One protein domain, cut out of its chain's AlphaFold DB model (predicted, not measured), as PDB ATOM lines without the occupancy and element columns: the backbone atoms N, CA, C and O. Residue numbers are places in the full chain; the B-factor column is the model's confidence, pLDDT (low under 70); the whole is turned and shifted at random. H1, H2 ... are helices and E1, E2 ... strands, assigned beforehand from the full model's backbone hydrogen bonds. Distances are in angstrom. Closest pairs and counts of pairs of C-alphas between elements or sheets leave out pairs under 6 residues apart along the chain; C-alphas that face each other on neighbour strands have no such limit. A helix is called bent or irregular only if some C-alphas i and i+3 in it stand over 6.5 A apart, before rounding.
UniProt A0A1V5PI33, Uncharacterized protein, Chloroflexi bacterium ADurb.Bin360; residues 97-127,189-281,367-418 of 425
ATOM      1  N   GLU A  97     -20.072  46.114  -8.216       98.06
ATOM      2  CA  GLU A  97     -19.977  47.182  -9.218       98.06
ATOM      3  C   GLU A  97     -19.209  48.403  -8.694       98.06
ATOM      4  O   GLU A  97     -18.357  48.925  -9.408       98.06
ATOM      5  N   ILE A  98     -19.434  48.810  -7.439       98.19
ATOM      6  CA  ILE A  98     -18.675  49.891  -6.789       98.19
ATOM      7  C   ILE A  98     -17.179  49.552  -6.741       98.19
ATOM      8  O   ILE A  98     -16.349  50.386  -7.101       98.19
ATOM      9  N   ILE A  99     -16.830  48.328  -6.327       98.62
ATOM     10  CA  ILE A  99     -15.434  47.873  -6.268       98.62
ATOM     11  C   ILE A  99     -14.811  47.887  -7.668       98.62
ATOM     12  O   ILE A  99     -13.746  48.470  -7.849       98.62
ATOM     13  N   ARG A 100     -15.498  47.326  -8.673       98.06
ATOM     14  CA  ARG A 100     -15.002  47.305 -10.059       98.06
ATOM     15  C   ARG A 100     -14.825  48.699 -10.647       98.06
ATOM     16  O   ARG A 100     -13.853  48.927 -11.361       98.06
ATOM     17  N   ALA A 101     -15.743  49.620 -10.364       98.44
ATOM     18  CA  ALA A 101     -15.645  50.997 -10.831       98.44
ATOM     19  C   ALA A 101     -14.422  51.705 -10.229       98.44
ATOM     20  O   ALA A 101     -13.690  52.365 -10.962       98.44
ATOM     21  N   ALA A 102     -14.166  51.516  -8.931       98.50
ATOM     22  CA  ALA A 102     -12.991  52.076  -8.270       98.50
ATOM     23  C   ALA A 102     -11.681  51.470  -8.799       98.50
ATOM     24  O   ALA A 102     -10.760  52.208  -9.128       98.50
ATOM     25  N   GLU A 103     -11.614  50.142  -8.952       98.44
ATOM     26  CA  GLU A 103     -10.453  49.454  -9.535       98.44
ATOM     27  C   GLU A 103     -10.163  49.933 -10.964       98.44
ATOM     28  O   GLU A 103      -9.009  50.141 -11.333       98.44
ATOM     29  N   ALA A 104     -11.204  50.116 -11.782       98.38
ATOM     30  CA  ALA A 104     -11.057  50.614 -13.143       98.38
ATOM     31  C   ALA A 104     -10.595  52.078 -13.175       98.38
ATOM     32  O   ALA A 104      -9.719  52.407 -13.971       98.38
ATOM     33  N   ALA A 105     -11.158  52.935 -12.316       98.44
ATOM     34  CA  ALA A 105     -10.753  54.334 -12.193       98.44
ATOM     35  C   ALA A 105      -9.282  54.452 -11.772       98.44
ATOM     36  O   ALA A 105      -8.512  55.131 -12.444       98.44
ATOM     37  N   GLU A 106      -8.866  53.705 -10.745       98.19
ATOM     38  CA  GLU A 106      -7.475  53.679 -10.289       98.19
ATOM     39  C   GLU A 106      -6.522  53.210 -11.396       98.19
ATOM     40  O   GLU A 106      -5.470  53.807 -11.609       98.19
ATOM     41  N   VAL A 107      -6.888  52.170 -12.153       98.06
ATOM     42  CA  VAL A 107      -6.085  51.717 -13.297       98.06
ATOM     43  C   VAL A 107      -5.907  52.827 -14.335       98.06
ATOM     44  O   VAL A 107      -4.799  52.999 -14.837       98.06
ATOM     45  N   GLN A 108      -6.961  53.584 -14.660       98.12
ATOM     46  CA  GLN A 108      -6.844  54.712 -15.591       98.12
ATOM     47  C   GLN A 108      -5.937  55.813 -15.034       98.12
ATOM     48  O   GLN A 108      -5.089  56.325 -15.759       98.12
ATOM     49  N   GLU A 109      -6.073  56.142 -13.748       97.62
ATOM     50  CA  GLU A 109      -5.229  57.136 -13.084       97.62
ATOM     51  C   GLU A 109      -3.755  56.725 -13.076       97.62
ATOM     52  O   GLU A 109      -2.895  57.549 -13.369       97.62
ATOM     53  N   LEU A 110      -3.448  55.459 -12.775       97.69
ATOM     54  CA  LEU A 110      -2.077  54.944 -12.772       97.69
ATOM     55  C   LEU A 110      -1.475  54.916 -14.178       97.69
ATOM     56  O   LEU A 110      -0.326  55.303 -14.349       97.69
ATOM     57  N   LEU A 111      -2.241  54.508 -15.193       96.75
ATOM     58  CA  LEU A 111      -1.772  54.517 -16.583       96.75
ATOM     59  C   LEU A 111      -1.530  55.930 -17.130       96.75
ATOM     60  O   LEU A 111      -0.738  56.087 -18.052       96.75
ATOM     61  N   ALA A 112      -2.212  56.943 -16.590       97.19
ATOM     62  CA  ALA A 112      -2.040  58.337 -16.990       97.19
ATOM     63  C   ALA A 112      -0.826  59.022 -16.334       97.19
ATOM     64  O   ALA A 112      -0.520  60.162 -16.680       97.19
ATOM     65  N   ARG A 113      -0.152  58.374 -15.374       95.69
ATOM     66  CA  ARG A 113       1.047  58.924 -14.731       95.69
ATOM     67  C   ARG A 113       2.281  58.671 -15.589       95.69
ATOM     68  O   ARG A 113       2.535  57.540 -15.990       95.69
ATOM     69  N   ASP A 114       3.094  59.710 -15.760       90.81
ATOM     70  CA  ASP A 114       4.382  59.612 -16.458       90.81
ATOM     71  C   ASP A 114       5.424  58.810 -15.662       90.81
ATOM     72  O   ASP A 114       6.310  58.183 -16.240       90.81
ATOM     73  N   ASP A 115       5.319  58.828 -14.330       91.50
ATOM     74  CA  ASP A 115       6.243  58.150 -13.426       91.50
ATOM     75  C   ASP A 115       5.497  57.399 -12.315       91.50
ATOM     76  O   ASP A 115       4.664  57.953 -11.590       91.50
ATOM     77  N   LEU A 116       5.829  56.115 -12.181       94.31
ATOM     78  CA  LEU A 116       5.301  55.198 -11.173       94.31
ATOM     79  C   LEU A 116       6.353  54.799 -10.125       94.31
ATOM     80  O   LEU A 116       6.035  54.046  -9.209       94.31
ATOM     81  N   SER A 117       7.588  55.297 -10.230       90.69
ATOM     82  CA  SER A 117       8.719  54.901  -9.378       90.69
ATOM     83  C   SER A 117       8.566  55.289  -7.903       90.69
ATOM     84  O   SER A 117       9.176  54.672  -7.034       90.69
ATOM     85  N   THR A 118       7.731  56.289  -7.615       92.50
ATOM     86  CA  THR A 118       7.414  56.762  -6.255       92.50
ATOM     87  C   THR A 118       6.316  55.948  -5.567       92.50
ATOM     88  O   THR A 118       5.996  56.197  -4.402       92.50
ATOM     89  N   LEU A 119       5.714  54.996  -6.284       96.31
ATOM     90  CA  LEU A 119       4.644  54.149  -5.782       96.31
ATOM     91  C   LEU A 119       5.165  52.767  -5.402       96.31
ATOM     92  O   LEU A 119       6.092  52.229  -6.004       96.31
ATOM     93  N   HIS A 120       4.480  52.151  -4.448       94.56
ATOM     94  CA  HIS A 120       4.679  50.763  -4.064       94.56
ATOM     95  C   HIS A 120       3.365  49.996  -4.154       94.56
ATOM     96  O   HIS A 120       2.288  50.536  -3.898       94.56
ATOM     97  N   ALA A 121       3.444  48.714  -4.509       96.69
ATOM     98  CA  ALA A 121       2.270  47.853  -4.513       96.69
ATOM     99  C   ALA A 121       1.670  47.736  -3.104       96.69
ATOM    100  O   ALA A 121       2.371  47.448  -2.132       96.69
ATOM    101  N   GLN A 122       0.349  47.869  -3.008       97.00
ATOM    102  CA  GLN A 122      -0.389  47.596  -1.782       97.00
ATOM    103  C   GLN A 122      -0.565  46.081  -1.629       97.00
ATOM    104  O   GLN A 122      -1.509  45.488  -2.162       97.00
ATOM    105  N   LEU A 123       0.354  45.446  -0.906       96.62
ATOM    106  CA  LEU A 123       0.376  44.002  -0.675       96.62
ATOM    107  C   LEU A 123      -0.124  43.655   0.730       96.62
ATOM    108  O   LEU A 123      -0.039  44.464   1.651       96.62
ATOM    109  N   VAL A 124      -0.610  42.428   0.907       95.19
ATOM    110  CA  VAL A 124      -0.822  41.841   2.237       95.19
ATOM    111  C   VAL A 124       0.311  40.898   2.595       95.19
ATOM    112  O   VAL A 124       0.942  40.306   1.716       95.19
ATOM    113  N   GLU A 125       0.552  40.729   3.891       91.88
ATOM    114  CA  GLU A 125       1.565  39.805   4.388       91.88
ATOM    115  C   GLU A 125       1.336  38.395   3.823       91.88
ATOM    116  O   GLU A 125       0.233  37.837   3.865       91.88
ATOM    117  N   ALA A 126       2.394  37.809   3.262       80.81
ATOM    118  CA  ALA A 126       2.335  36.445   2.776       80.81
ATOM    119  C   ALA A 126       2.293  35.492   3.984       80.81
ATOM    120  O   ALA A 126       3.247  35.471   4.763       80.81
ATOM    121  N   PRO A 127       1.252  34.651   4.145       75.12
ATOM    122  CA  PRO A 127       1.252  33.674   5.223       75.12
ATOM    123  C   PRO A 127       2.442  32.729   5.054       75.12
ATOM    124  O   PRO A 127       2.730  32.281   3.937       75.12
ATOM    125  N   PRO A 189      14.644  38.891  -3.965       89.56
ATOM    126  CA  PRO A 189      14.336  40.268  -3.560       89.56
ATOM    127  C   PRO A 189      13.801  41.186  -4.669       89.56
ATOM    128  O   PRO A 189      12.950  42.025  -4.388       89.56
ATOM    129  N   ASP A 190      14.274  41.011  -5.899       91.69
ATOM    130  CA  ASP A 190      13.922  41.765  -7.107       91.69
ATOM    131  C   ASP A 190      12.966  40.993  -8.032       91.69
ATOM    132  O   ASP A 190      12.796  41.348  -9.199       91.69
ATOM    133  N   GLN A 191      12.351  39.922  -7.523       96.12
ATOM    134  CA  GLN A 191      11.483  39.044  -8.291       96.12
ATOM    135  C   GLN A 191      10.011  39.208  -7.913       96.12
ATOM    136  O   GLN A 191       9.632  39.259  -6.740       96.12
ATOM    137  N   ALA A 192       9.162  39.181  -8.934       97.00
ATOM    138  CA  ALA A 192       7.726  39.030  -8.811       97.00
ATOM    139  C   ALA A 192       7.263  37.722  -9.464       97.00
ATOM    140  O   ALA A 192       7.656  37.377 -10.579       97.00
ATOM    141  N   ILE A 193       6.377  37.003  -8.778       97.19
ATOM    142  CA  ILE A 193       5.699  35.820  -9.305       97.19
ATOM    143  C   ILE A 193       4.263  36.200  -9.657       97.19
ATOM    144  O   ILE A 193       3.470  36.559  -8.783       97.19
ATOM    145  N   ALA A 194       3.921  36.071 -10.932       97.00
ATOM    146  CA  ALA A 194       2.594  36.315 -11.470       97.00
ATOM    147  C   ALA A 194       1.926  34.976 -11.810       97.00
ATOM    148  O   ALA A 194       2.051  34.469 -12.925       97.00
ATOM    149  N   ALA A 195       1.229  34.378 -10.840       96.12
ATOM    150  CA  ALA A 195       0.497  33.134 -11.059       96.12
ATOM    151  C   ALA A 195      -0.934  33.445 -11.509       96.12
ATOM    152  O   ALA A 195      -1.699  34.037 -10.746       96.12
ATOM    153  N   VAL A 196      -1.283  33.069 -12.738       94.88
ATOM    154  CA  VAL A 196      -2.511  33.507 -13.414       94.88
ATOM    155  C   VAL A 196      -3.345  32.322 -13.886       94.88
ATOM    156  O   VAL A 196      -2.797  31.280 -14.249       94.88
ATOM    157  N   ASP A 197      -4.668  32.477 -13.875       93.75
ATOM    158  CA  ASP A 197      -5.595  31.428 -14.298       93.75
ATOM    159  C   ASP A 197      -6.965  32.019 -14.692       93.75
ATOM    160  O   ASP A 197      -7.323  33.127 -14.285       93.75
ATOM    161  N   ASP A 198      -7.746  31.272 -15.470       91.62
ATOM    162  CA  ASP A 198      -9.142  31.589 -15.780       91.62
ATOM    163  C   ASP A 198     -10.056  30.558 -15.101       91.62
ATOM    164  O   ASP A 198      -9.918  29.346 -15.264       91.62
ATOM    165  N   ILE A 199     -11.050  31.038 -14.355       88.88
ATOM    166  CA  ILE A 199     -12.019  30.182 -13.678       88.88
ATOM    167  C   ILE A 199     -13.407  30.301 -14.295       88.88
ATOM    168  O   ILE A 199     -14.042  31.353 -14.310       88.88
ATOM    169  N   GLU A 200     -13.909  29.162 -14.762       89.00
ATOM    170  CA  GLU A 200     -15.244  29.057 -15.336       89.00
ATOM    171  C   GLU A 200     -16.320  28.762 -14.287       89.00
ATOM    172  O   GLU A 200     -16.227  27.785 -13.540       89.00
ATOM    173  N   VAL A 201     -17.401  29.540 -14.280       84.56
ATOM    174  CA  VAL A 201     -18.622  29.272 -13.505       84.56
ATOM    175  C   VAL A 201     -19.814  29.031 -14.430       84.56
ATOM    176  O   VAL A 201     -19.882  29.548 -15.548       84.56
ATOM    177  N   ARG A 202     -20.769  28.201 -13.994       80.25
ATOM    178  CA  ARG A 202     -21.925  27.829 -14.822       80.25
ATOM    179  C   ARG A 202     -22.909  28.992 -14.926       80.25
ATOM    180  O   ARG A 202     -23.283  29.585 -13.916       80.25
ATOM    181  N   ARG A 203     -23.392  29.274 -16.138       79.94
ATOM    182  CA  ARG A 203     -24.504  30.210 -16.365       79.94
ATOM    183  C   ARG A 203     -25.850  29.474 -16.354       79.94
ATOM    184  O   ARG A 203     -25.878  28.299 -16.702       79.94
ATOM    185  N   PRO A 204     -26.978  30.158 -16.075       69.81
ATOM    186  CA  PRO A 204     -28.319  29.570 -16.190       69.81
ATOM    187  C   PRO A 204     -28.650  29.014 -17.589       69.81
ATOM    188  O   PRO A 204     -29.492  28.133 -17.726       69.81
ATOM    189  N   ALA A 205     -27.975  29.498 -18.639       68.38
ATOM    190  CA  ALA A 205     -28.103  28.963 -19.992       68.38
ATOM    191  C   ALA A 205     -27.318  27.648 -20.165       68.38
ATOM    192  O   ALA A 205     -26.143  27.550 -19.805       68.38
ATOM    193  N   ARG A 206     -27.953  26.644 -20.791       56.50
ATOM    194  CA  ARG A 206     -27.392  25.298 -20.991       56.50
ATOM    195  C   ARG A 206     -26.001  25.357 -21.643       56.50
ATOM    196  O   ARG A 206     -25.849  25.905 -22.731       56.50
ATOM    197  N   ARG A 207     -25.007  24.733 -20.992       57.59
ATOM    198  CA  ARG A 207     -23.615  24.569 -21.473       57.59
ATOM    199  C   ARG A 207     -22.865  25.877 -21.787       57.59
ATOM    200  O   ARG A 207     -21.914  25.850 -22.558       57.59
ATOM    201  N   ARG A 208     -23.255  27.013 -21.199       65.94
ATOM    202  CA  ARG A 208     -22.480  28.260 -21.299       65.94
ATOM    203  C   ARG A 208     -21.767  28.549 -19.983       65.94
ATOM    204  O   ARG A 208     -22.390  28.551 -18.921       65.94
ATOM    205  N   PHE A 209     -20.472  28.822 -20.073       71.50
ATOM    206  CA  PHE A 209     -19.634  29.192 -18.940       71.50
ATOM    207  C   PHE A 209     -19.384  30.698 -18.918       71.50
ATOM    208  O   PHE A 209     -19.512  31.409 -19.920       71.50
ATOM    209  N   LEU A 210     -19.116  31.212 -17.731       81.75
ATOM    210  CA  LEU A 210     -18.601  32.549 -17.516       81.75
ATOM    211  C   LEU A 210     -17.179  32.408 -16.998       81.75
ATOM    212  O   LEU A 210     -16.994  31.759 -15.976       81.75
ATOM    213  N   ALA A 211     -16.212  32.990 -17.695       85.19
ATOM    214  CA  ALA A 211     -14.836  33.029 -17.231       85.19
ATOM    215  C   ALA A 211     -14.616  34.311 -16.426       85.19
ATOM    216  O   ALA A 211     -14.936  35.403 -16.901       85.19
ATOM    217  N   LEU A 212     -14.090  34.158 -15.217       92.00
ATOM    218  CA  LEU A 212     -13.441  35.233 -14.478       92.00
ATOM    219  C   LEU A 212     -11.946  34.965 -14.525       92.00
ATOM    220  O   LEU A 212     -11.524  33.824 -14.340       92.00
ATOM    221  N   ARG A 213     -11.156  36.008 -14.750       94.81
ATOM    222  CA  ARG A 213      -9.710  35.896 -14.621       94.81
ATOM    223  C   ARG A 213      -9.334  36.078 -13.170       94.81
ATOM    224  O   ARG A 213      -9.929  36.915 -12.491       94.81
ATOM    225  N   THR A 214      -8.348  35.330 -12.703       96.56
ATOM    226  CA  THR A 214      -7.740  35.554 -11.398       96.56
ATOM    227  C   THR A 214      -6.227  35.569 -11.514       96.56
ATOM    228  O   THR A 214      -5.628  35.013 -12.438       96.56
ATOM    229  N   ALA A 215      -5.601  36.237 -10.555       97.00
ATOM    230  CA  ALA A 215      -4.167  36.164 -10.381       97.00
ATOM    231  C   ALA A 215      -3.814  36.192  -8.899       97.00
ATOM    232  O   ALA A 215      -4.502  36.805  -8.078       97.00
ATOM    233  N   ARG A 216      -2.697  35.553  -8.570       96.88
ATOM    234  CA  ARG A 216      -1.982  35.761  -7.320       96.88
ATOM    235  C   ARG A 216      -0.608  36.315  -7.657       96.88
ATOM    236  O   ARG A 216       0.259  35.588  -8.142       96.88
ATOM    237  N   PHE A 217      -0.430  37.594  -7.375       97.62
ATOM    238  CA  PHE A 217       0.846  38.278  -7.456       97.62
ATOM    239  C   PHE A 217       1.595  38.086  -6.136       97.62
ATOM    240  O   PHE A 217       0.999  38.202  -5.065       97.62
ATOM    241  N   THR A 218       2.868  37.704  -6.188       96.31
ATOM    242  CA  THR A 218       3.696  37.434  -5.002       96.31
ATOM    243  C   THR A 218       5.056  38.092  -5.173       96.31
ATOM    244  O   THR A 218       5.724  37.858  -6.176       96.31
ATOM    245  N   THR A 219       5.483  38.845  -4.169       95.62
ATOM    246  CA  THR A 219       6.849  39.355  -4.025       95.62
ATOM    247  C   THR A 219       7.411  38.899  -2.679       95.62
ATOM    248  O   THR A 219       6.750  38.178  -1.923       95.62
ATOM    249  N   ARG A 220       8.629  39.325  -2.334       92.75
ATOM    250  CA  ARG A 220       9.173  39.091  -0.990       92.75
ATOM    251  C   ARG A 220       8.427  39.875   0.098       92.75
ATOM    252  O   ARG A 220       8.414  39.448   1.248       92.75
ATOM    253  N   GLN A 221       7.833  41.010  -0.259       92.50
ATOM    254  CA  GLN A 221       7.138  41.921   0.653       92.50
ATOM    255  C   GLN A 221       5.707  41.462   0.954       92.50
ATOM    256  O   GLN A 221       5.173  41.787   2.010       92.50
ATOM    257  N   GLY A 222       5.083  40.692   0.061       95.12
ATOM    258  CA  GLY A 222       3.730  40.206   0.290       95.12
ATOM    259  C   GLY A 222       3.057  39.624  -0.943       95.12
ATOM    260  O   GLY A 222       3.695  39.247  -1.928       95.12
ATOM    261  N   ILE A 223       1.733  39.533  -0.871       96.25
ATOM    262  CA  ILE A 223       0.879  39.018  -1.936       96.25
ATOM    263  C   ILE A 223      -0.249  39.986  -2.270       96.25
ATOM    264  O   ILE A 223      -0.714  40.740  -1.420       96.25
ATOM    265  N   ARG A 224      -0.733  39.910  -3.508       97.69
ATOM    266  CA  ARG A 224      -1.974  40.551  -3.946       97.69
ATOM    267  C   ARG A 224      -2.796  39.557  -4.754       97.69
ATOM    268  O   ARG A 224      -2.291  38.933  -5.689       97.69
ATOM    269  N   TYR A 225      -4.063  39.407  -4.393       98.12
ATOM    270  CA  TYR A 225      -5.041  38.671  -5.185       98.12
ATOM    271  C   TYR A 225      -5.743  39.622  -6.146       98.12
ATOM    272  O   TYR A 225      -6.114  40.729  -5.761       98.12
ATOM    273  N   LEU A 226      -5.963  39.168  -7.375       98.25
ATOM    274  CA  LEU A 226      -6.746  39.871  -8.383       98.25
ATOM    275  C   LEU A 226      -7.857  38.955  -8.882       98.25
ATOM    276  O   LEU A 226      -7.679  37.737  -8.989       98.25
ATOM    277  N   SER A 227      -8.994  39.549  -9.227       97.88
ATOM    278  CA  SER A 227     -10.063  38.873  -9.953       97.88
ATOM    279  C   SER A 227     -10.812  39.857 -10.832       97.88
ATOM    280  O   SER A 227     -10.770  41.053 -10.561       97.88
ATOM    281  N   GLY A 228     -11.534  39.369 -11.838       96.31
ATOM    282  CA  GLY A 228     -12.469  40.183 -12.609       96.31
ATOM    283  C   GLY A 228     -12.440  39.880 -14.095       96.31
ATOM    284  O   GLY A 228     -12.233  38.737 -14.517       96.31
ATOM    285  N   SER A 229     -12.681  40.918 -14.897       94.62
ATOM    286  CA  SER A 229     -12.591  40.810 -16.348       94.62
ATOM    287  C   SER A 229     -11.149  40.554 -16.788       94.62
ATOM    288  O   SER A 229     -10.186  40.920 -16.112       94.62
ATOM    289  N   ALA A 230     -11.011  39.930 -17.957       93.88
ATOM    290  CA  ALA A 230      -9.722  39.635 -18.565       93.88
ATOM    291  C   ALA A 230      -8.813  40.872 -18.651       93.88
ATOM    292  O   ALA A 230      -7.654  40.791 -18.262       93.88
ATOM    293  N   GLU A 231      -9.340  41.997 -19.139       95.56
ATOM    294  CA  GLU A 231      -8.562  43.224 -19.332       95.56
ATOM    295  C   GLU A 231      -8.188  43.879 -18.000       95.56
ATOM    296  O   GLU A 231      -7.020  44.188 -17.792       95.56
ATOM    297  N   LEU A 232      -9.140  44.014 -17.068       97.19
ATOM    298  CA  LEU A 232      -8.877  44.647 -15.772       97.19
ATOM    299  C   LEU A 232      -7.755  43.924 -15.017       97.19
ATOM    300  O   LEU A 232      -6.796  44.559 -14.588       97.19
ATOM    301  N   VAL A 233      -7.835  42.592 -14.914       97.88
ATOM    302  CA  VAL A 233      -6.838  41.805 -14.174       97.88
ATOM    303  C   VAL A 233      -5.464  41.870 -14.834       97.88
ATOM    304  O   VAL A 233      -4.467  41.991 -14.129       97.88
ATOM    305  N   LEU A 234      -5.381  41.798 -16.168       97.62
ATOM    306  CA  LEU A 234      -4.089  41.868 -16.856       97.62
ATOM    307  C   LEU A 234      -3.439  43.247 -16.724       97.62
ATOM    308  O   LEU A 234      -2.224  43.322 -16.555       97.62
ATOM    309  N   THR A 235      -4.229  44.320 -16.759       98.31
ATOM    310  CA  THR A 235      -3.713  45.681 -16.594       98.31
ATOM    311  C   THR A 235      -3.290  45.948 -15.151       98.31
ATOM    312  O   THR A 235      -2.197  46.461 -14.928       98.31
ATOM    313  N   GLN A 236      -4.074  45.513 -14.158       98.56
ATOM    314  CA  GLN A 236      -3.658  45.561 -12.751       98.56
ATOM    315  C   GLN A 236      -2.379  44.750 -12.511       98.56
ATOM    316  O   GLN A 236      -1.480  45.207 -11.815       98.56
ATOM    317  N   LEU A 237      -2.270  43.558 -13.103       98.19
ATOM    318  CA  LEU A 237      -1.085  42.714 -12.966       98.19
ATOM    319  C   LEU A 237       0.156  43.355 -13.598       98.19
ATOM    320  O   LEU A 237       1.223  43.315 -12.994       98.19
ATOM    321  N   TYR A 238       0.018  43.973 -14.776       98.19
ATOM    322  CA  TYR A 238       1.084  44.765 -15.395       98.19
ATOM    323  C   TYR A 238       1.534  45.909 -14.477       98.19
ATOM    324  O   TYR A 238       2.723  46.023 -14.188       98.19
ATOM    325  N   LEU A 239       0.592  46.703 -13.960       98.19
ATOM    326  CA  LEU A 239       0.894  47.811 -13.052       98.19
ATOM    327  C   LEU A 239       1.593  47.320 -11.780       98.19
ATOM    328  O   LEU A 239       2.595  47.909 -11.388       98.19
ATOM    329  N   LEU A 240       1.138  46.209 -11.187       98.12
ATOM    330  CA  LEU A 240       1.805  45.582 -10.040       98.12
ATOM    331  C   LEU A 240       3.250  45.191 -10.351       98.12
ATOM    332  O   LEU A 240       4.124  45.427  -9.520       98.12
ATOM    333  N   CYS A 241       3.516  44.624 -11.529       97.31
ATOM    334  CA  CYS A 241       4.879  44.333 -11.963       97.31
ATOM    335  C   CYS A 241       5.725  45.615 -12.033       97.31
ATOM    336  O   CYS A 241       6.817  45.647 -11.469       97.31
ATOM    337  N   VAL A 242       5.208  46.682 -12.654       96.44
ATOM    338  CA  VAL A 242       5.929  47.961 -12.779       96.44
ATOM    339  C   VAL A 242       6.251  48.557 -11.406       96.44
ATOM    340  O   VAL A 242       7.416  48.829 -11.133       96.44
ATOM    341  N   VAL A 243       5.264  48.705 -10.517       96.38
ATOM    342  CA  VAL A 243       5.466  49.361  -9.206       96.38
ATOM    343  C   VAL A 243       6.233  48.503  -8.196       96.38
ATOM    344  O   VAL A 243       6.720  49.020  -7.196       96.38
ATOM    345  N   SER A 244       6.314  47.184  -8.404       95.56
ATOM    346  CA  SER A 244       6.989  46.288  -7.451       95.56
ATOM    347  C   SER A 244       8.438  46.008  -7.815       95.56
ATOM    348  O   SER A 244       9.271  45.899  -6.920       95.56
ATOM    349  N   VAL A 245       8.729  45.822  -9.106       95.19
ATOM    350  CA  VAL A 245      10.055  45.375  -9.563       95.19
ATOM    351  C   VAL A 245      10.631  46.226 -10.699       95.19
ATOM    352  O   VAL A 245      11.786  46.033 -11.072       95.19
ATOM    353  N   GLY A 246       9.870  47.187 -11.235       94.81
ATOM    354  CA  GLY A 246      10.285  47.991 -12.384       94.81
ATOM    355  C   GLY A 246      10.549  47.150 -13.639       94.81
ATOM    356  O   GLY A 246      10.396  45.932 -13.647       94.81
ATOM    357  N   LEU A 247      10.981  47.795 -14.725       94.81
ATOM    358  CA  LEU A 247      11.239  47.111 -16.004       94.81
ATOM    359  C   LEU A 247      12.485  46.206 -15.984       94.81
ATOM    360  O   LEU A 247      12.669  45.369 -16.871       94.81
ATOM    361  N   THR A 248      13.351  46.373 -14.985       95.06
ATOM    362  CA  THR A 248      14.615  45.639 -14.854       95.06
ATOM    363  C   THR A 248      14.544  44.469 -13.878       95.06
ATOM    364  O   THR A 248      15.411  43.599 -13.941       95.06
ATOM    365  N   GLY A 249      13.545  44.411 -12.996       94.88
ATOM    366  CA  GLY A 249      13.390  43.294 -12.067       94.88
ATOM    367  C   GLY A 249      12.878  42.018 -12.738       94.88
ATOM    368  O   GLY A 249      12.431  42.027 -13.890       94.88
ATOM    369  N   ARG A 250      12.971  40.892 -12.019       96.88
ATOM    370  CA  ARG A 250      12.640  39.564 -12.552       96.88
ATOM    371  C   ARG A 250      11.142  39.280 -12.446       96.88
ATOM    372  O   ARG A 250      10.568  39.354 -11.365       96.88
ATOM    373  N   ILE A 251      10.504  38.855 -13.532       97.75
ATOM    374  CA  ILE A 251       9.111  38.388 -13.520       97.75
ATOM    375  C   ILE A 251       9.045  36.925 -13.923       97.75
ATOM    376  O   ILE A 251       9.444  36.564 -15.026       97.75
ATOM    377  N   THR A 252       8.434  36.103 -13.078       97.31
ATOM    378  CA  THR A 252       8.079  34.722 -13.414       97.31
ATOM    379  C   THR A 252       6.566  34.621 -13.564       97.31
ATOM    380  O   THR A 252       5.821  34.699 -12.582       97.31
ATOM    381  N   VAL A 253       6.094  34.441 -14.797       97.38
ATOM    382  CA  VAL A 253       4.681  34.175 -15.088       97.38
ATOM    383  C   VAL A 253       4.431  32.670 -15.005       97.38
ATOM    384  O   VAL A 253       5.131  31.885 -15.642       97.38
ATOM    385  N   LEU A 254       3.421  32.264 -14.234       95.44
ATOM    386  CA  LEU A 254       3.037  30.864 -14.034       95.44
ATOM    387  C   LEU A 254       1.600  30.637 -14.493       95.44
ATOM    388  O   LEU A 254       0.704  31.382 -14.095       95.44
ATOM    389  N   GLY A 255       1.359  29.564 -15.244       92.00
ATOM    390  CA  GLY A 255       0.003  29.173 -15.618       92.00
ATOM    391  C   GLY A 255      -0.089  27.838 -16.350       92.00
ATOM    392  O   GLY A 255       0.911  27.161 -16.591       92.00
ATOM    393  N   ASP A 256      -1.310  27.471 -16.729       88.81
ATOM    394  CA  ASP A 256      -1.656  26.200 -17.387       88.81
ATOM    395  C   ASP A 256      -1.194  26.107 -18.863       88.81
ATOM    396  O   ASP A 256      -1.323  25.074 -19.528       88.81
ATOM    397  N   GLY A 257      -0.645  27.202 -19.392       86.19
ATOM    398  CA  GLY A 257      -0.224  27.328 -20.779       86.19
ATOM    399  C   GLY A 257      -1.362  27.672 -21.744       86.19
ATOM    400  O   GLY A 257      -1.243  27.372 -22.939       86.19
ATOM    401  N   ALA A 258      -2.458  28.274 -21.278       89.81
ATOM    402  CA  ALA A 258      -3.464  28.880 -22.140       89.81
ATOM    403  C   ALA A 258      -2.852  29.960 -23.052       89.81
ATOM    404  O   ALA A 258      -1.901  30.661 -22.699       89.81
ATOM    405  N   ARG A 259      -3.406  30.114 -24.263       92.12
ATOM    406  CA  ARG A 259      -2.848  31.018 -25.289       92.12
ATOM    407  C   ARG A 259      -2.766  32.470 -24.817       92.12
ATOM    408  O   ARG A 259      -1.787  33.141 -25.111       92.12
ATOM    409  N   TRP A 260      -3.763  32.940 -24.072       94.38
ATOM    410  CA  TRP A 260      -3.777  34.317 -23.580       94.38
ATOM    411  C   TRP A 260      -2.623  34.603 -22.607       94.38
ATOM    412  O   TRP A 260      -2.177  35.742 -22.544       94.38
ATOM    413  N   ILE A 261      -2.108  33.589 -21.897       95.12
ATOM    414  CA  ILE A 261      -0.977  33.740 -20.971       95.12
ATOM    415  C   ILE A 261       0.294  34.046 -21.760       95.12
ATOM    416  O   ILE A 261       1.020  34.977 -21.427       95.12
ATOM    417  N   SER A 262       0.539  33.311 -22.851       94.75
ATOM    418  CA  SER A 262       1.696  33.583 -23.713       94.75
ATOM    419  C   SER A 262       1.551  34.885 -24.503       94.75
ATOM    420  O   SER A 262       2.547  35.568 -24.719       94.75
ATOM    421  N   THR A 263       0.330  35.280 -24.876       95.81
ATOM    422  CA  THR A 263       0.039  36.621 -25.412       95.81
ATOM    423  C   THR A 263       0.381  37.711 -24.394       95.81
ATOM    424  O   THR A 263       1.178  38.587 -24.706       95.81
ATOM    425  N   PHE A 264      -0.126  37.627 -23.158       96.88
ATOM    426  CA  PHE A 264       0.199  38.573 -22.083       96.88
ATOM    427  C   PHE A 264       1.713  38.661 -21.840       96.88
ATOM    428  O   PHE A 264       2.281  39.749 -21.844       96.88
ATOM    429  N   PHE A 265       2.381  37.513 -21.713       97.38
ATOM    430  CA  PHE A 265       3.825  37.449 -21.513       97.38
ATOM    431  C   PHE A 265       4.618  38.117 -22.645       97.38
ATOM    432  O   PHE A 265       5.562  38.860 -22.377       97.38
ATOM    433  N   ARG A 266       4.270  37.862 -23.912       96.38
ATOM    434  CA  ARG A 266       5.022  38.409 -25.051       96.38
ATOM    435  C   ARG A 266       4.719  39.875 -25.315       96.38
ATOM    436  O   ARG A 266       5.652  40.618 -25.582       96.38
ATOM    437  N   GLU A 267       3.450  40.260 -25.245       96.81
ATOM    438  CA  GLU A 267       2.981  41.574 -25.691       96.81
ATOM    439  C   GLU A 267       2.933  42.576 -24.535       96.81
ATOM    440  O   GLU A 267       3.608  43.595 -24.576       96.81
ATOM    441  N   ARG A 268       2.187  42.281 -23.464       96.19
ATOM    442  CA  ARG A 268       1.979  43.229 -22.350       96.19
ATOM    443  C   ARG A 268       3.214  43.391 -21.471       96.19
ATOM    444  O   ARG A 268       3.418  44.456 -20.910       96.19
ATOM    445  N   LEU A 269       4.026  42.345 -21.342       97.19
ATOM    446  CA  LEU A 269       5.289  42.409 -20.604       97.19
ATOM    447  C   LEU A 269       6.493  42.628 -21.532       97.19
ATOM    448  O   LEU A 269       7.607  42.311 -21.132       97.19
ATOM    449  N   ALA A 270       6.314  43.062 -22.788       96.69
ATOM    450  CA  ALA A 270       7.395  43.184 -23.780       96.69
ATOM    451  C   ALA A 270       8.617  43.962 -23.266       96.69
ATOM    452  O   ALA A 270       9.738  43.507 -23.475       96.69
ATOM    453  N   ASP A 271       8.378  45.049 -22.533       95.25
ATOM    454  CA  ASP A 271       9.412  45.988 -22.082       95.25
ATOM    455  C   ASP A 271      10.211  45.508 -20.860       95.25
ATOM    456  O   ASP A 271      11.231  46.102 -20.513       95.25
ATOM    457  N   PHE A 272       9.772  44.434 -20.193       96.31
ATOM    458  CA  PHE A 272      10.511  43.872 -19.065       96.31
ATOM    459  C   PHE A 272      11.699  43.054 -19.565       96.31
ATOM    460  O   PHE A 272      11.532  42.082 -20.307       96.31
ATOM    461  N   VAL A 273      12.892  43.428 -19.103       94.75
ATOM    462  CA  VAL A 273      14.164  42.827 -19.529       94.75
ATOM    463  C   VAL A 273      14.299  41.401 -19.000       94.75
ATOM    464  O   VAL A 273      14.654  40.486 -19.739       94.75
ATOM    465  N   ASN A 274      13.977  41.205 -17.721       96.12
ATOM    466  CA  ASN A 274      14.155  39.939 -17.022       96.12
ATOM    467  C   ASN A 274      12.795  39.282 -16.787       96.12
ATOM    468  O   ASN A 274      12.200  39.402 -15.722       96.12
ATOM    469  N   LYS A 275      12.268  38.576 -17.786       96.00
ATOM    470  CA  LYS A 275      10.994  37.859 -17.652       96.00
ATOM    471  C   LYS A 275      11.079  36.433 -18.169       96.00
ATOM    472  O   LYS A 275      11.719  36.153 -19.178       96.00
ATOM    473  N   GLU A 276      10.343  35.549 -17.519       96.00
ATOM    474  CA  GLU A 276      10.168  34.167 -17.939       96.00
ATOM    475  C   GLU A 276       8.701  33.748 -17.823       96.00
ATOM    476  O   GLU A 276       7.957  34.205 -16.951       96.00
ATOM    477  N   LEU A 277       8.282  32.866 -18.727       96.56
ATOM    478  CA  LEU A 277       7.004  32.174 -18.655       96.56
ATOM    479  C   LEU A 277       7.298  30.701 -18.426       96.56
ATOM    480  O   LEU A 277       8.000  30.081 -19.223       96.56
ATOM    481  N   LEU A 278       6.719  30.146 -17.369       95.50
ATOM    482  CA  LEU A 278       6.863  28.746 -17.016       95.50
ATOM    483  C   LEU A 278       5.506  28.050 -17.112       95.50
ATOM    484  O   LEU A 278       4.512  28.468 -16.510       95.50
ATOM    485  N   VAL A 279       5.475  26.966 -17.887       94.88
ATOM    486  CA  VAL A 279       4.318  26.067 -17.944       94.88
ATOM    487  C   VAL A 279       4.277  25.252 -16.663       94.88
ATOM    488  O   VAL A 279       5.266  24.619 -16.293       94.88
ATOM    489  N   ASP A 280       3.124  25.245 -16.003       94.88
ATOM    490  CA  ASP A 280       2.920  24.479 -14.782       94.88
ATOM    491  C   ASP A 280       3.219  22.980 -14.985       94.88
ATOM    492  O   ASP A 280       2.649  22.316 -15.859       94.88
ATOM    493  N   TRP A 281       4.112  22.443 -14.146       96.12
ATOM    494  CA  TRP A 281       4.543  21.047 -14.219       96.12
ATOM    495  C   TRP A 281       3.382  20.056 -14.069       96.12
ATOM    496  O   TRP A 281       3.320  19.055 -14.786       96.12
ATOM    497  N   SER A 367       1.841  26.578 -10.720       87.56
ATOM    498  CA  SER A 367       0.799  27.546 -10.409       87.56
ATOM    499  C   SER A 367      -0.188  27.065  -9.336       87.56
ATOM    500  O   SER A 367      -1.235  27.679  -9.167       87.56
ATOM    501  N   GLY A 368       0.135  26.046  -8.528       86.25
ATOM    502  CA  GLY A 368      -0.759  25.556  -7.458       86.25
ATOM    503  C   GLY A 368      -1.243  26.641  -6.474       86.25
ATOM    504  O   GLY A 368      -2.305  26.528  -5.864       86.25
ATOM    505  N   HIS A 369      -0.513  27.753  -6.351       83.88
ATOM    506  CA  HIS A 369      -0.971  28.922  -5.598       83.88
ATOM    507  C   HIS A 369      -2.071  29.733  -6.310       83.88
ATOM    508  O   HIS A 369      -2.928  30.291  -5.628       83.88
ATOM    509  N   ALA A 370      -2.068  29.799  -7.645       84.19
ATOM    510  CA  ALA A 370      -3.174  30.351  -8.430       84.19
ATOM    511  C   ALA A 370      -4.397  29.433  -8.370       84.19
ATOM    512  O   ALA A 370      -5.496  29.928  -8.146       84.19
ATOM    513  N   GLU A 371      -4.223  28.106  -8.427       88.00
ATOM    514  CA  GLU A 371      -5.332  27.166  -8.185       88.00
ATOM    515  C   GLU A 371      -5.950  27.396  -6.800       88.00
ATOM    516  O   GLU A 371      -7.172  27.433  -6.638       88.00
ATOM    517  N   LYS A 372      -5.102  27.618  -5.786       90.50
ATOM    518  CA  LYS A 372      -5.563  27.948  -4.442       90.50
ATOM    519  C   LYS A 372      -6.277  29.299  -4.379       90.50
ATOM    520  O   LYS A 372      -7.286  29.408  -3.686       90.50
ATOM    521  N   ALA A 373      -5.779  30.312  -5.083       91.50
ATOM    522  CA  ALA A 373      -6.450  31.603  -5.199       91.50
ATOM    523  C   ALA A 373      -7.826  31.446  -5.864       91.50
ATOM    524  O   ALA A 373      -8.818  31.939  -5.340       91.50
ATOM    525  N   ASN A 374      -7.912  30.666  -6.939       93.06
ATOM    526  CA  ASN A 374      -9.160  30.314  -7.608       93.06
ATOM    527  C   ASN A 374     -10.155  29.621  -6.680       93.06
ATOM    528  O   ASN A 374     -11.341  29.956  -6.679       93.06
ATOM    529  N   ASP A 375      -9.671  28.679  -5.871       92.88
ATOM    530  CA  ASP A 375     -10.460  28.012  -4.840       92.88
ATOM    531  C   ASP A 375     -11.045  29.027  -3.846       92.88
ATOM    532  O   ASP A 375     -12.253  29.037  -3.601       92.88
ATOM    533  N   LEU A 376     -10.196  29.918  -3.325       93.88
ATOM    534  CA  LEU A 376     -10.559  30.917  -2.321       93.88
ATOM    535  C   LEU A 376     -11.500  32.009  -2.849       93.88
ATOM    536  O   LEU A 376     -12.447  32.356  -2.148       93.88
ATOM    537  N   ILE A 377     -11.242  32.540  -4.046       95.50
ATOM    538  CA  ILE A 377     -11.985  33.665  -4.633       95.50
ATOM    539  C   ILE A 377     -13.321  33.190  -5.215       95.50
ATOM    540  O   ILE A 377     -14.343  33.852  -5.039       95.50
ATOM    541  N   VAL A 378     -13.328  32.054  -5.925       93.50
ATOM    542  CA  VAL A 378     -14.472  31.654  -6.762       93.50
ATOM    543  C   VAL A 378     -14.967  30.243  -6.458       93.50
ATOM    544  O   VAL A 378     -16.156  30.068  -6.184       93.50
ATOM    545  N   ALA A 379     -14.112  29.215  -6.525       91.44
ATOM    546  CA  ALA A 379     -14.582  27.829  -6.626       91.44
ATOM    547  C   ALA A 379     -15.394  27.377  -5.405       91.44
ATOM    548  O   ALA A 379     -16.490  26.841  -5.587       91.44
ATOM    549  N   ARG A 380     -14.904  27.649  -4.185       91.00
ATOM    550  CA  ARG A 380     -15.595  27.296  -2.931       91.00
ATOM    551  C   ARG A 380     -17.019  27.808  -2.905       91.00
ATOM    552  O   ARG A 380     -17.930  27.087  -2.528       91.00
ATOM    553  N   ARG A 381     -17.242  29.050  -3.328       90.81
ATOM    554  CA  ARG A 381     -18.577  29.634  -3.244       90.81
ATOM    555  C   ARG A 381     -19.445  29.301  -4.451       90.81
ATOM    556  O   ARG A 381     -20.660  29.161  -4.304       90.81
ATOM    557  N   GLN A 382     -18.849  29.195  -5.637       91.69
ATOM    558  CA  GLN A 382     -19.593  29.250  -6.896       91.69
ATOM    559  C   GLN A 382     -19.657  27.919  -7.659       91.69
ATOM    560  O   GLN A 382     -20.547  27.768  -8.497       91.69
ATOM    561  N   LYS A 383     -18.768  26.949  -7.388       87.06
ATOM    562  CA  LYS A 383     -18.707  25.658  -8.112       87.06
ATOM    563  C   LYS A 383     -19.361  24.476  -7.382       87.06
ATOM    564  O   LYS A 383     -19.508  23.412  -7.985       87.06
ATOM    565  N   HIS A 384     -19.784  24.622  -6.127       79.12
ATOM    566  CA  HIS A 384     -20.461  23.538  -5.408       79.12
ATOM    567  C   HIS A 384     -21.898  23.296  -5.903       79.12
ATOM    568  O   HIS A 384     -22.581  24.209  -6.359       79.12
ATOM    569  N   GLN A 385     -22.344  22.035  -5.825       69.81
ATOM    570  CA  GLN A 385     -23.741  21.599  -6.009       69.81
ATOM    571  C   GLN A 385     -24.436  22.057  -7.312       69.81
ATOM    572  O   GLN A 385     -25.656  22.170  -7.369       69.81
ATOM    573  N   GLY A 386     -23.680  22.305  -8.387       69.50
ATOM    574  CA  GLY A 386     -24.259  22.645  -9.691       69.50
ATOM    575  C   GLY A 386     -24.932  24.021  -9.757       69.50
ATOM    576  O   GLY A 386     -25.811  24.208 -10.596       69.50
ATOM    577  N   MET A 387     -24.523  24.966  -8.904       82.00
ATOM    578  CA  MET A 387     -25.031  26.342  -8.893       82.00
ATOM    579  C   MET A 387     -24.853  27.055 -10.242       82.00
ATOM    580  O   MET A 387     -23.899  26.801 -10.979       82.00
ATOM    581  N   HIS A 388     -25.768  27.983 -10.536       85.06
ATOM    582  CA  HIS A 388     -25.764  28.806 -11.743       85.06
ATOM    583  C   HIS A 388     -25.763  30.290 -11.381       85.06
ATOM    584  O   HIS A 388     -26.516  30.721 -10.507       85.06
ATOM    585  N   TRP A 389     -24.965  31.078 -12.100       87.75
ATOM    586  CA  TRP A 389     -24.717  32.476 -11.768       87.75
ATOM    587  C   TRP A 389     -24.905  33.400 -12.970       87.75
ATOM    588  O   TRP A 389     -24.464  33.112 -14.084       87.75
ATOM    589  N   SER A 390     -25.548  34.547 -12.743       91.06
ATOM    590  CA  SER A 390     -25.413  35.701 -13.639       91.06
ATOM    591  C   SER A 390     -24.020  36.311 -13.486       91.06
ATOM    592  O   SER A 390     -23.521  36.333 -12.360       91.06
ATOM    593  N   LEU A 391     -23.461  36.890 -14.558       90.38
ATOM    594  CA  LEU A 391     -22.160  37.581 -14.531       90.38
ATOM    595  C   LEU A 391     -22.044  38.552 -13.354       90.38
ATOM    596  O   LEU A 391     -21.153  38.383 -12.537       90.38
ATOM    597  N   ALA A 392     -23.003  39.470 -13.207       93.44
ATOM    598  CA  ALA A 392     -22.976  40.480 -12.148       93.44
ATOM    599  C   ALA A 392     -22.881  39.883 -10.731       93.44
ATOM    600  O   ALA A 392     -22.198  40.413  -9.868       93.44
ATOM    601  N   THR A 393     -23.542  38.749 -10.471       95.31
ATOM    602  CA  THR A 393     -23.458  38.099  -9.150       95.31
ATOM    603  C   THR A 393     -22.157  37.325  -8.979       95.31
ATOM    604  O   THR A 393     -21.574  37.377  -7.903       95.31
ATOM    605  N   ALA A 394     -21.712  36.599 -10.009       95.06
ATOM    606  CA  ALA A 394     -20.455  35.858  -9.955       95.06
ATOM    607  C   ALA A 394     -19.261  36.796  -9.740       95.06
ATOM    608  O   ALA A 394     -18.422  36.537  -8.878       95.06
ATOM    609  N   ASP A 395     -19.225  37.894 -10.498       96.19
ATOM    610  CA  ASP A 395     -18.179  38.903 -10.397       96.19
ATOM    611  C   ASP A 395     -18.289  39.707  -9.099       96.19
ATOM    612  O   ASP A 395     -17.277  39.904  -8.440       96.19
ATOM    613  N   GLY A 396     -19.497  40.074  -8.651       97.69
ATOM    614  CA  GLY A 396     -19.670  40.772  -7.371       97.69
ATOM    615  C   GLY A 396     -19.217  39.948  -6.161       97.69
ATOM    616  O   GLY A 396     -18.540  40.469  -5.278       97.69
ATOM    617  N   LEU A 397     -19.494  38.636  -6.152       97.69
ATOM    618  CA  LEU A 397     -18.937  37.727  -5.143       97.69
ATOM    619  C   LEU A 397     -17.407  37.649  -5.231       97.69
ATOM    620  O   LEU A 397     -16.739  37.672  -4.199       97.69
ATOM    621  N   ALA A 398     -16.848  37.561  -6.443       97.81
ATOM    622  CA  ALA A 398     -15.403  37.506  -6.641       97.81
ATOM    623  C   ALA A 398     -14.712  38.807  -6.200       97.81
ATOM    624  O   ALA A 398     -13.691  38.735  -5.518       97.81
ATOM    625  N   ALA A 399     -15.286  39.973  -6.510       98.44
ATOM    626  CA  ALA A 399     -14.787  41.288  -6.115       98.44
ATOM    627  C   ALA A 399     -14.746  41.426  -4.586       98.44
ATOM    628  O   ALA A 399     -13.683  41.662  -4.016       98.44
ATOM    629  N   LEU A 400     -15.871  41.158  -3.911       98.62
ATOM    630  CA  LEU A 400     -15.960  41.200  -2.448       98.62
ATOM    631  C   LEU A 400     -15.000  40.202  -1.780       98.62
ATOM    632  O   LEU A 400     -14.323  40.546  -0.811       98.62
ATOM    633  N   LYS A 401     -14.881  38.974  -2.310       98.31
ATOM    634  CA  LYS A 401     -13.944  37.978  -1.764       98.31
ATOM    635  C   LYS A 401     -12.485  38.370  -1.997       98.31
ATOM    636  O   LYS A 401     -11.659  38.154  -1.118       98.31
ATOM    637  N   THR A 402     -12.167  38.955  -3.150       98.25
ATOM    638  CA  THR A 402     -10.818  39.452  -3.472       98.25
ATOM    639  C   THR A 402     -10.430  40.595  -2.542       98.25
ATOM    640  O   THR A 402      -9.346  40.568  -1.969       98.25
ATOM    641  N   LEU A 403     -11.341  41.545  -2.318       98.06
ATOM    642  CA  LEU A 403     -11.168  42.626  -1.350       98.06
ATOM    643  C   LEU A 403     -10.898  42.075   0.061       98.06
ATOM    644  O   LEU A 403      -9.933  42.487   0.702       98.06
ATOM    645  N   ALA A 404     -11.694  41.102   0.518       97.75
ATOM    646  CA  ALA A 404     -11.511  40.465   1.823       97.75
ATOM    647  C   ALA A 404     -10.158  39.740   1.944       97.75
ATOM    648  O   ALA A 404      -9.454  39.902   2.938       97.75
ATOM    649  N   LEU A 405      -9.751  38.980   0.918       96.81
ATOM    650  CA  LEU A 405      -8.456  38.282   0.885       96.81
ATOM    651  C   LEU A 405      -7.255  39.236   0.858       96.81
ATOM    652  O   LEU A 405      -6.169  38.849   1.280       96.81
ATOM    653  N   ASN A 406      -7.451  40.462   0.374       97.81
ATOM    654  CA  ASN A 406      -6.456  41.530   0.402       97.81
ATOM    655  C   ASN A 406      -6.578  42.429   1.648       97.81
ATOM    656  O   ASN A 406      -5.989  43.502   1.673       97.81
ATOM    657  N   HIS A 407      -7.330  42.020   2.676       96.94
ATOM    658  CA  HIS A 407      -7.521  42.778   3.924       96.94
ATOM    659  C   HIS A 407      -8.106  44.191   3.708       96.94
ATOM    660  O   HIS A 407      -7.894  45.098   4.506       96.94
ATOM    661  N   GLY A 408      -8.862  44.385   2.625       97.44
ATOM    662  CA  GLY A 408      -9.519  45.652   2.296       97.44
ATOM    663  C   GLY A 408     -10.944  45.787   2.837       97.44
ATOM    664  O   GLY A 408     -11.591  46.789   2.551       97.44
ATOM    665  N   TRP A 409     -11.454  44.781   3.558       97.56
ATOM    666  CA  TRP A 409     -12.850  44.726   4.003       97.56
ATOM    667  C   TRP A 409     -13.205  45.898   4.923       97.56
ATOM    668  O   TRP A 409     -14.093  46.681   4.595       97.56
ATOM    669  N   ASP A 410     -12.446  46.073   6.006       96.88
ATOM    670  CA  ASP A 410     -12.714  47.112   7.004       96.88
ATOM    671  C   ASP A 410     -12.555  48.512   6.408       96.88
ATOM    672  O   ASP A 410     -13.402  49.373   6.632       96.88
ATOM    673  N   ARG A 411     -11.536  48.727   5.565       96.25
ATOM    674  CA  ARG A 411     -11.342  49.992   4.834       96.25
ATOM    675  C   ARG A 411     -12.540  50.314   3.935       96.25
ATOM    676  O   ARG A 411     -12.996  51.454   3.858       96.25
ATOM    677  N   TYR A 412     -13.084  49.304   3.262       98.00
ATOM    678  CA  TYR A 412     -14.229  49.491   2.382       98.00
ATOM    679  C   TYR A 412     -15.517  49.787   3.145       98.00
ATOM    680  O   TYR A 412     -16.253  50.685   2.739       98.00
ATOM    681  N   TRP A 413     -15.795  49.067   4.234       96.94
ATOM    682  CA  TRP A 413     -17.039  49.194   5.005       96.94
ATOM    683  C   TRP A 413     -17.006  50.250   6.107       96.94
ATOM    684  O   TRP A 413     -18.065  50.728   6.495       96.94
ATOM    685  N   SER A 414     -15.830  50.691   6.545       94.50
ATOM    686  CA  SER A 414     -15.683  51.813   7.480       94.50
ATOM    687  C   SER A 414     -15.452  53.108   6.705       94.50
ATOM    688  O   SER A 414     -16.287  54.014   6.740       94.50
ATOM    689  N   ASP A 415     -14.406  53.148   5.877       93.88
ATOM    690  CA  ASP A 415     -13.888  54.403   5.307       93.88
ATOM    691  C   ASP A 415     -14.480  54.752   3.936       93.88
ATOM    692  O   ASP A 415     -14.199  55.817   3.396       93.88
ATOM    693  N   HIS A 416     -15.301  53.867   3.356       90.25
ATOM    694  CA  HIS A 416     -15.838  54.010   1.989       90.25
ATOM    695  C   HIS A 416     -14.754  54.014   0.904       90.25
ATOM    696  O   HIS A 416     -14.943  54.583  -0.171       90.25
ATOM    697  N   GLN A 417     -13.621  53.364   1.166       95.56
ATOM    698  CA  GLN A 417     -12.505  53.331   0.232       95.56
ATOM    699  C   GLN A 417     -12.194  51.901  -0.184       95.56
ATOM    700  O   GLN A 417     -11.930  51.030   0.644       95.56
ATOM    701  N   VAL A 418     -12.201  51.661  -1.493       96.94
ATOM    702  CA  VAL A 418     -11.695  50.409  -2.059       96.94
ATOM    703  C   VAL A 418     -10.183  50.388  -1.875       96.94
ATOM    704  O   VAL A 418      -9.518  51.410  -2.030       96.94
TER     705      VAL A 418
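What this domain is: This is residues 97 to 127, 189 to 281 and 367 to 418 of the 425 residues of an uncharacterized protein of Chloroflexi bacterium ADurb.Bin360 (UniProt A0A1V5PI33). A twisted five-stranded sheet forms the core, with H2 and H3 over one face and H4 and H5 over the other; H1 crosses near the E4 edge, and H6 lies away from the sheet. The 176 printed residues hold six named helices and six named strands, in the order H1 E1 E2 E3 E4 H2 E5 H3 E6 H4 H5 H6. The mixed sheet runs E4 E3 E2 E5 E6, and the class is mixed, helices and strands. The whole is compact, with a radius of gyration of the C-alphas of 16.0 A and spans of 46 by 42 by 31 A.

Where its parts are: H1, residues 97 to 111, begins with C-alpha 97 at (-19.977, 47.182, -9.218) and is 21.0 A long. E1 is residues 119 to 121. E2, residues 191 to 202, measures 35.8 A and E3, residues 209 to 218, 28.4 A. E4 is residues 223 to 228, and H2, residues 230 to 245, measures 22.5 A. E5, residues 250 to 255, H3, residues 259 to 268, and E6, residues 274 to 279, follow. H4, residues 368 to 382, is irregular: C-alphas 377 and 380 are 7.5 A apart. H5, residues 391 to 405, measures 20.6 A; H6, residues 409 to 415, ends with C-alpha 415 at (-13.888, 54.403, 5.307).

How they stand to each other: E2, E3 and E4 form a meander of two hairpins, each strand the antiparallel neighbour of the one before; N 199 and O 212 are 2.8 A apart, N 226 and O 215 2.9 A. E2 and E5 are parallel, with N 194 and O 252 at 2.9 A, as are E5 and E6, with N 253 and O 276 at 2.9 A. E5, H3, E6 make a strand-helix-strand unit and E4, H2, E5 a split one, with E3 and E2 between its strands; both crossovers are right-handed. The domain has three layers, helices on both faces of the sheet, with H4 and H5 on one face and H2 and H3 on the other: H2 runs along the strands over E3 and E2, at a height over the sheet of 8.3 A, and H4 runs slantwise to the strands, at a height over the sheet of 7.7 A. H4 touches H5 at Ile 377 and Ala 398, C-alphas 5.5 A apart. H1 touches H2 at Val 107 and Gln 236, C-alphas 6.6 A apart, at a steep tilt of 49 degrees. E1 pairs with no named strand. Every O i to N i+4 pair is within hydrogen-bond range in H1, H2, H3, H5 and H6, and 9 of 11 in H4.

The domain as a whole: The C-alphas of Thr 118 and Arg 206, 49.2 A apart, are the two farthest apart. Residues 128 to 188 and 282 to 366 are not printed, with C-alpha gaps of 17.1 A and 8.4 A. Of the links printed whole, none is long. The mean pLDDT of the printed part is 93.0; residues 204 to 208 and 385 to 386 are under 70.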